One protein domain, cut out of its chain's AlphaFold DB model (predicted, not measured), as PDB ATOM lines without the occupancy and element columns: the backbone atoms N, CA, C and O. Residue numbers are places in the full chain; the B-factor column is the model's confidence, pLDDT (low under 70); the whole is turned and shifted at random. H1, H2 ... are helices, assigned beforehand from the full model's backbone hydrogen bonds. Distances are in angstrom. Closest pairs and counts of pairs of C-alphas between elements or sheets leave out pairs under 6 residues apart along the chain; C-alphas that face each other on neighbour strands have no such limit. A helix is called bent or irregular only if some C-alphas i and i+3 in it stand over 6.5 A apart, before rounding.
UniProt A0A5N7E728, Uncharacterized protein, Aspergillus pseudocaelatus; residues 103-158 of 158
ATOM      1  N   ASP A 103     326.837 253.317 274.499       55.47
ATOM      2  CA  ASP A 103     326.379 254.649 274.879       55.47
ATOM      3  C   ASP A 103     325.414 255.278 273.841       55.47
ATOM      4  O   ASP A 103     325.728 256.272 273.204       55.47
ATOM      5  N   ILE A 104     324.261 254.644 273.597       55.47
ATOM      6  CA  ILE A 104     323.346 254.942 272.476       55.47
ATOM      7  C   ILE A 104     322.346 256.059 272.826       55.47
ATOM      8  O   ILE A 104     321.663 256.548 271.940       55.47
ATOM      9  N   MET A 105     322.248 256.476 274.093       56.53
ATOM     10  CA  MET A 105     321.346 257.562 274.499       56.53
ATOM     11  C   MET A 105     322.113 258.865 274.697       56.53
ATOM     12  O   MET A 105     322.849 259.008 275.684       56.53
ATOM     13  N   ASP A 106     321.883 259.810 273.788       62.03
ATOM     14  CA  ASP A 106     322.302 261.198 273.941       62.03
ATOM     15  C   ASP A 106     321.383 261.930 274.939       62.03
ATOM     16  O   ASP A 106     320.276 261.493 275.259       62.03
ATOM     17  N   LYS A 107     321.826 263.079 275.462       62.66
ATOM     18  CA  LYS A 107     321.024 263.892 276.406       62.66
ATOM     19  C   LYS A 107     319.683 264.360 275.820       62.66
ATOM     20  O   LYS A 107     318.738 264.629 276.569       62.66
ATOM     21  N   GLU A 108     319.603 264.480 274.496       62.72
ATOM     22  CA  GLU A 108     318.351 264.768 273.789       62.72
ATOM     23  C   GLU A 108     317.356 263.607 273.915       62.72
ATOM     24  O   GLU A 108     316.177 263.855 274.169       62.72
ATOM     25  N   ASP A 109     317.827 262.358 273.869       69.31
ATOM     26  CA  ASP A 109     316.979 261.176 274.043       69.31
ATOM     27  C   ASP A 109     316.435 261.083 275.473       69.31
ATOM     28  O   ASP A 109     315.250 260.821 275.673       69.31
ATOM     29  N   GLU A 110     317.261 261.366 276.488       68.56
ATOM     30  CA  GLU A 110     316.815 261.416 277.892       68.56
ATOM     31  C   GLU A 110     315.695 262.444 278.100       68.56
ATOM     32  O   GLU A 110     314.677 262.147 278.736       68.56
ATOM     33  N   SER A 111     315.854 263.638 277.521       74.81
ATOM     34  CA  SER A 111     314.840 264.694 277.577       74.81
ATOM     35  C   SER A 111     313.566 264.270 276.844       74.81
ATOM     36  O   SER A 111     312.465 264.433 277.373       74.81
ATOM     37  N   PHE A 112     313.700 263.662 275.661       79.50
ATOM     38  CA  PHE A 112     312.577 263.140 274.885       79.50
ATOM     39  C   PHE A 112     311.772 262.093 275.662       79.50
ATOM     40  O   PHE A 112     310.548 262.207 275.749       79.50
ATOM     41  N   PHE A 113     312.427 261.104 276.280       76.25
ATOM     42  CA  PHE A 113     311.735 260.082 277.070       76.25
ATOM     43  C   PHE A 113     311.028 260.670 278.286       76.25
ATOM     44  O   PHE A 113     309.901 260.275 278.593       76.25
ATOM     45  N   HIS A 114     311.659 261.640 278.947       78.19
ATOM     46  CA  HIS A 114     311.056 262.341 280.070       78.19
ATOM     47  C   HIS A 114     309.784 263.083 279.635       78.19
ATOM     48  O   HIS A 114     308.728 262.902 280.245       78.19
ATOM     49  N   TYR A 115     309.843 263.865 278.553       80.94
ATOM     50  CA  TYR A 115     308.675 264.583 278.036       80.94
ATOM     51  C   TYR A 115     307.586 263.644 277.528       80.94
ATOM     52  O   TYR A 115     306.412 263.878 277.806       80.94
ATOM     53  N   HIS A 116     307.951 262.564 276.836       82.31
ATOM     54  CA  HIS A 116     306.999 261.553 276.388       82.31
ATOM     55  C   HIS A 116     306.235 260.956 277.572       82.31
ATOM     56  O   HIS A 116     305.011 260.846 277.549       82.31
ATOM     57  N   PHE A 117     306.954 260.619 278.636       80.38
ATOM     58  CA  PHE A 117     306.369 260.048 279.833       80.38
ATOM     59  C   PHE A 117     305.478 261.046 280.591       80.38
ATOM     60  O   PHE A 117     304.368 260.702 281.001       80.38
ATOM     61  N   LEU A 118     305.902 262.307 280.718       84.31
ATOM     62  CA  LEU A 118     305.054 263.367 281.275       84.31
ATOM     63  C   LEU A 118     303.793 263.588 280.432       84.31
ATOM     64  O   LEU A 118     302.707 263.731 280.991       84.31
ATOM     65  N   ALA A 119     303.912 263.559 279.104       82.69
ATOM     66  CA  ALA A 119     302.774 263.663 278.200       82.69
ATOM     67  C   ALA A 119     301.796 262.492 278.387       82.69
ATOM     68  O   ALA A 119     300.587 262.715 278.424       82.69
ATOM     69  N   GLN A 120     302.289 261.261 278.581       80.75
ATOM     70  CA  GLN A 120     301.448 260.099 278.897       80.75
ATOM     71  C   GLN A 120     300.683 260.281 280.217       80.75
ATOM     72  O   GLN A 120     299.475 260.032 280.269       80.75
ATOM     73  N   ILE A 121     301.352 260.767 281.269       79.00
ATOM     74  CA  ILE A 121     300.711 261.061 282.560       79.00
ATOM     75  C   ILE A 121     299.646 262.151 282.398       79.00
ATOM     76  O   ILE A 121     298.507 261.961 282.835       79.00
ATOM     77  N   ALA A 122     299.988 263.271 281.755       80.81
ATOM     78  CA  ALA A 122     299.073 264.384 281.522       80.81
ATOM     79  C   ALA A 122     297.839 263.934 280.726       80.81
ATOM     80  O   ALA A 122     296.706 264.210 281.123       80.81
ATOM     81  N   HIS A 123     298.049 263.157 279.662       78.38
ATOM     82  CA  HIS A 123     296.975 262.603 278.846       78.38
ATOM     83  C   HIS A 123     296.036 261.713 279.669       78.38
ATOM     84  O   HIS A 123     294.816 261.859 279.591       78.38
ATOM     85  N   ARG A 124     296.571 260.849 280.539       74.38
ATOM     86  CA  ARG A 124     295.743 260.023 281.428       74.38
ATOM     87  C   ARG A 124     294.938 260.850 282.426       74.38
ATOM     88  O   ARG A 124     293.771 260.531 282.663       74.38
ATOM     89  N   ILE A 125     295.541 261.876 283.028       77.31
ATOM     90  CA  ILE A 125     294.841 262.778 283.955       77.31
ATOM     91  C   ILE A 125     293.662 263.439 283.231       77.31
ATOM     92  O   ILE A 125     292.546 263.441 283.751       77.31
ATOM     93  N   LEU A 126     293.881 263.927 282.007       75.56
ATOM     94  CA  LEU A 126     292.836 264.524 281.174       75.56
ATOM     95  C   LEU A 126     291.713 263.529 280.845       75.56
ATOM     96  O   LEU A 126     290.539 263.848 281.043       75.56
ATOM     97  N   LEU A 127     292.047 262.308 280.414       72.88
ATOM     98  CA  LEU A 127     291.055 261.267 280.107       72.88
ATOM     99  C   LEU A 127     290.227 260.884 281.343       72.88
ATOM    100  O   LEU A 127     289.001 260.855 281.289       72.88
ATOM    101  N   THR A 128     290.885 260.690 282.487       73.12
ATOM    102  CA  THR A 128     290.220 260.394 283.766       73.12
ATOM    103  C   THR A 128     289.231 261.496 284.158       73.12
ATOM    104  O   THR A 128     288.098 261.217 284.553       73.12
ATOM    105  N   ARG A 129     289.638 262.767 284.035       73.44
ATOM    106  CA  ARG A 129     288.802 263.921 284.409       73.44
ATOM    107  C   ARG A 129     287.635 264.148 283.452       73.44
ATOM    108  O   ARG A 129     286.593 264.627 283.888       73.44
ATOM    109  N   THR A 130     287.791 263.808 282.174       70.56
ATOM    110  CA  THR A 130     286.750 263.975 281.143       70.56
ATOM    111  C   THR A 130     285.775 262.799 281.057       70.56
ATOM    112  O   THR A 130     284.637 263.000 280.633       70.56
ATOM    113  N   LYS A 131     286.154 261.605 281.532       70.38
ATOM    114  CA  LYS A 131     285.296 260.410 281.564       70.38
ATOM    115  C   LYS A 131     283.972 260.641 282.292       70.38
ATOM    116  O   LYS A 131     282.918 260.442 281.701       70.38
ATOM    117  N   ASN A 132     284.002 261.038 283.566       65.75
ATOM    118  CA  ASN A 132     282.774 261.217 284.357       65.75
ATOM    119  C   ASN A 132     281.800 262.214 283.712       65.75
ATOM    120  O   ASN A 132     280.612 261.901 283.628       65.75
ATOM    121  N   PRO A 133     282.297 263.353 283.197       64.94
ATOM    122  CA  PRO A 133     281.537 264.219 282.331       64.94
ATOM    123  C   PRO A 133     280.834 263.468 281.177       64.94
ATOM    124  O   PRO A 133     279.619 263.384 281.091       64.94
ATOM    125  N   ILE A 134     281.585 262.848 280.281       65.31
ATOM    126  CA  ILE A 134     281.012 262.252 279.061       65.31
ATOM    127  C   ILE A 134     280.040 261.087 279.377       65.31
ATOM    128  O   ILE A 134     278.998 260.949 278.738       65.31
ATOM    129  N   PHE A 135     280.400 260.298 280.391       61.19
ATOM    130  CA  PHE A 135     279.706 259.186 281.052       61.19
ATOM    131  C   PHE A 135     278.294 259.460 281.587       61.19
ATOM    132  O   PHE A 135     277.318 258.770 281.284       61.19
ATOM    133  N   TYR A 136     278.209 260.422 282.500       60.62
ATOM    134  CA  TYR A 136     277.086 260.510 283.423       60.62
ATOM    135  C   TYR A 136     276.248 261.735 283.107       60.62
ATOM    136  O   TYR A 136     276.611 262.847 283.480       60.62
ATOM    137  N   SER A 137     275.108 261.526 282.445       55.47
ATOM    138  CA  SER A 137     274.143 262.582 282.140       55.47
ATOM    139  C   SER A 137     273.574 263.202 283.420       55.47
ATOM    140  O   SER A 137     272.984 262.515 284.251       55.47
ATOM    141  N   THR A 138     273.699 264.520 283.560       56.44
ATOM    142  CA  THR A 138     272.866 265.299 284.476       56.44
ATOM    143  C   THR A 138     271.500 265.524 283.817       56.44
ATOM    144  O   THR A 138     271.444 265.705 282.597       56.44
ATOM    145  N   PRO A 139     270.391 265.535 284.584       58.53
ATOM    146  CA  PRO A 139     269.032 265.676 284.043       58.53
ATOM    147  C   PRO A 139     268.820 266.905 283.141       58.53
ATOM    148  O   PRO A 139     267.928 266.904 282.299       58.53
ATOM    149  N   ASP A 140     269.661 267.932 283.287       65.88
ATOM    150  CA  ASP A 140     269.537 269.226 282.610       65.88
ATOM    151  C   ASP A 140     270.173 269.284 281.207       65.88
ATOM    152  O   ASP A 140     270.130 270.330 280.556       65.88
ATOM    153  N   GLY A 141     270.818 268.206 280.735       59.09
ATOM    154  CA  GLY A 141     271.359 268.102 279.368       59.09
ATOM    155  C   GLY A 141     272.508 269.065 279.020       59.09
ATOM    156  O   GLY A 141     272.949 269.110 277.872       59.09
ATOM    157  N   ARG A 142     273.022 269.842 279.983       58.38
ATOM    158  CA  ARG A 142     274.170 270.743 279.794       58.38
ATOM    159  C   ARG A 142     275.462 269.982 280.049       58.38
ATOM    160  O   ARG A 142     275.926 269.902 281.185       58.38
ATOM    161  N   TYR A 143     276.018 269.426 278.979       63.22
ATOM    162  CA  TYR A 143     277.223 268.609 279.024       63.22
ATOM    163  C   TYR A 143     278.291 269.086 278.032       63.22
ATOM    164  O   TYR A 143     277.932 269.343 276.879       63.22
ATOM    165  N   PRO A 144     279.593 269.152 278.403       66.56
ATOM    166  CA  PRO A 144     280.205 269.139 279.750       66.56
ATOM    167  C   PRO A 144     279.968 270.426 280.556       66.56
ATOM    168  O   PRO A 144     279.459 271.410 280.020       66.56
ATOM    169  N   SER A 145     280.324 270.427 281.852       69.81
ATOM    170  CA  SER A 145     280.159 271.617 282.698       69.81
ATOM    171  C   SER A 145     280.926 272.816 282.108       69.81
ATOM    172  O   SER A 145     282.047 272.644 281.615       69.81
ATOM    173  N   PRO A 146     280.366 274.040 282.152       73.12
ATOM    174  CA  PRO A 146     281.027 275.224 281.600       73.12
ATOM    175  C   PRO A 146     282.418 275.467 282.194       73.12
ATOM    176  O   PRO A 146     283.334 275.825 281.462       73.12
ATOM    177  N   SER A 147     282.590 275.184 283.489       74.94
ATOM    178  CA  SER A 147     283.867 275.309 284.197       74.94
ATOM    179  C   SER A 147     284.932 274.339 283.686       74.94
ATOM    180  O   SER A 147     286.073 274.741 283.487       74.94
ATOM    181  N   LEU A 148     284.566 273.083 283.408       75.06
ATOM    182  CA  LEU A 148     285.493 272.113 282.825       75.06
ATOM    183  C   LEU A 148     285.870 272.508 281.394       75.06
ATOM    184  O   LEU A 148     287.024 272.378 280.999       75.06
ATOM    185  N   LYS A 149     284.905 273.008 280.615       75.81
ATOM    186  CA  LYS A 149     285.157 273.482 279.251       75.81
ATOM    187  C   LYS A 149     286.134 274.659 279.236       75.81
ATOM    188  O   LYS A 149     287.027 274.688 278.393       75.81
ATOM    189  N   GLU A 150     285.964 275.614 280.144       80.81
ATOM    190  CA  GLU A 150     286.833 276.785 280.274       80.81
ATOM    191  C   GLU A 150     288.246 276.394 280.727       80.81
ATOM    192  O   GLU A 150     289.219 276.798 280.093       80.81
ATOM    193  N   GLU A 151     288.365 275.521 281.732       80.19
ATOM    194  CA  GLU A 151     289.655 274.991 282.194       80.19
ATOM    195  C   GLU A 151     290.409 274.250 281.076       80.19
ATOM    196  O   GLU A 151     291.581 274.532 280.831       80.19
ATOM    197  N   LEU A 152     289.743 273.336 280.357       76.00
ATOM    198  CA  LEU A 152     290.357 272.594 279.248       76.00
ATOM    199  C   LEU A 152     290.758 273.520 278.095       76.00
ATOM    200  O   LEU A 152     291.808 273.331 277.491       76.00
ATOM    201  N   SER A 153     289.943 274.539 277.802       80.19
ATOM    202  CA  SER A 153     290.271 275.533 276.775       80.19
ATOM    203  C   SER A 153     291.503 276.345 277.170       80.19
ATOM    204  O   SER A 153     292.361 276.596 276.331       80.19
ATOM    205  N   HIS A 154     291.631 276.704 278.449       82.56
ATOM    206  CA  HIS A 154     292.813 277.385 278.969       82.56
ATOM    207  C   HIS A 154     294.075 276.511 278.861       82.56
ATOM    208  O   HIS A 154     295.129 277.005 278.476       82.56
ATOM    209  N   GLN A 155     293.966 275.209 279.139       76.25
ATOM    210  CA  GLN A 155     295.078 274.253 279.033       76.25
ATOM    211  C   GLN A 155     295.541 273.977 277.591       76.25
ATOM    212  O   GLN A 155     296.628 273.444 277.414       76.25
ATOM    213  N   LEU A 156     294.737 274.312 276.572       73.69
ATOM    214  CA  LEU A 156     295.084 274.146 275.151       73.69
ATOM    215  C   LEU A 156     295.745 275.385 274.526       73.69
ATOM    216  O   LEU A 156     296.314 275.284 273.440       73.69
ATOM    217  N   ILE A 157     295.593 276.558 275.149       72.38
ATOM    218  CA  ILE A 157     296.088 277.844 274.625       72.38
ATOM    219  C   ILE A 157     297.486 278.179 275.180       72.38
ATOM    220  O   ILE A 157     298.193 278.995 274.585       72.38
ATOM    221  N   GLN A 158     297.880 277.559 276.296       46.97
ATOM    222  CA  GLN A 158     299.240 277.597 276.851       46.97
ATOM    223  C   GLN A 158     300.114 276.493 276.259       46.97
ATOM    224  O   GLN A 158     301.319 276.773 276.073       46.97
TER     225      GLN A 158
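Overview. This is residues 103 to 158 of the 158 residues of an uncharacterized protein of Aspergillus pseudocaelatus (UniProt A0A5N7E728). One long helix, H1, makes most of the length of a J-shaped hook; after it the link of residues 136 to 145 turns the backbone round, and a short helix, H2, folds back beside the last part of H1 with a gap between the two. Residues 103 to 125, of which 107 to 125 belong to H1, stick out as a free arm. The printed part has 56 residues with two named helices, H1 then H2, and no named strand; the class is all helix. The whole is extended, with a radius of gyration of the C-alphas of 16.9 A, and spans 59 by 22 by 8 A.

Along the chain. H1 is residues 107 to 135, from C-alpha 107 at (321.024, 263.892, 276.406) to C-alpha 135 at (279.706, 259.186, 281.052), 41.8 A. It has a kink of 27 degrees near residue 129 and is only just irregular: C-alphas 129 and 132 are 6.6 A apart. H2 is residues 146 to 157, 16.8 A from first to last C-alpha, and ends with C-alpha 157 at (296.088, 277.844, 274.625).

Arrangement. H1 and H2 are near each other, with 6 pairs of C-alphas within 10 A and the closest 8.4 A apart. Residues 153 to 158, of which 153 to 157 belong to H2, stand free. In H2 every O i to N i+4 pair is within hydrogen-bond range; in H1 23 of 25 are.

Size, cuts and confidence. The outline is a rod, and the two C-alphas farthest apart, those of Asp 103 and Asp 140, are 59.2 A apart. The printed part has no cut and ends at the chain's last residue, 158. The link from H1 to H2, 10 residues, is short; its residues 137 to 142 stand free. The mean pLDDT of the printed part is 70.7, and 23 residues are under 70: 103 to 110, 132 to 145 and 158.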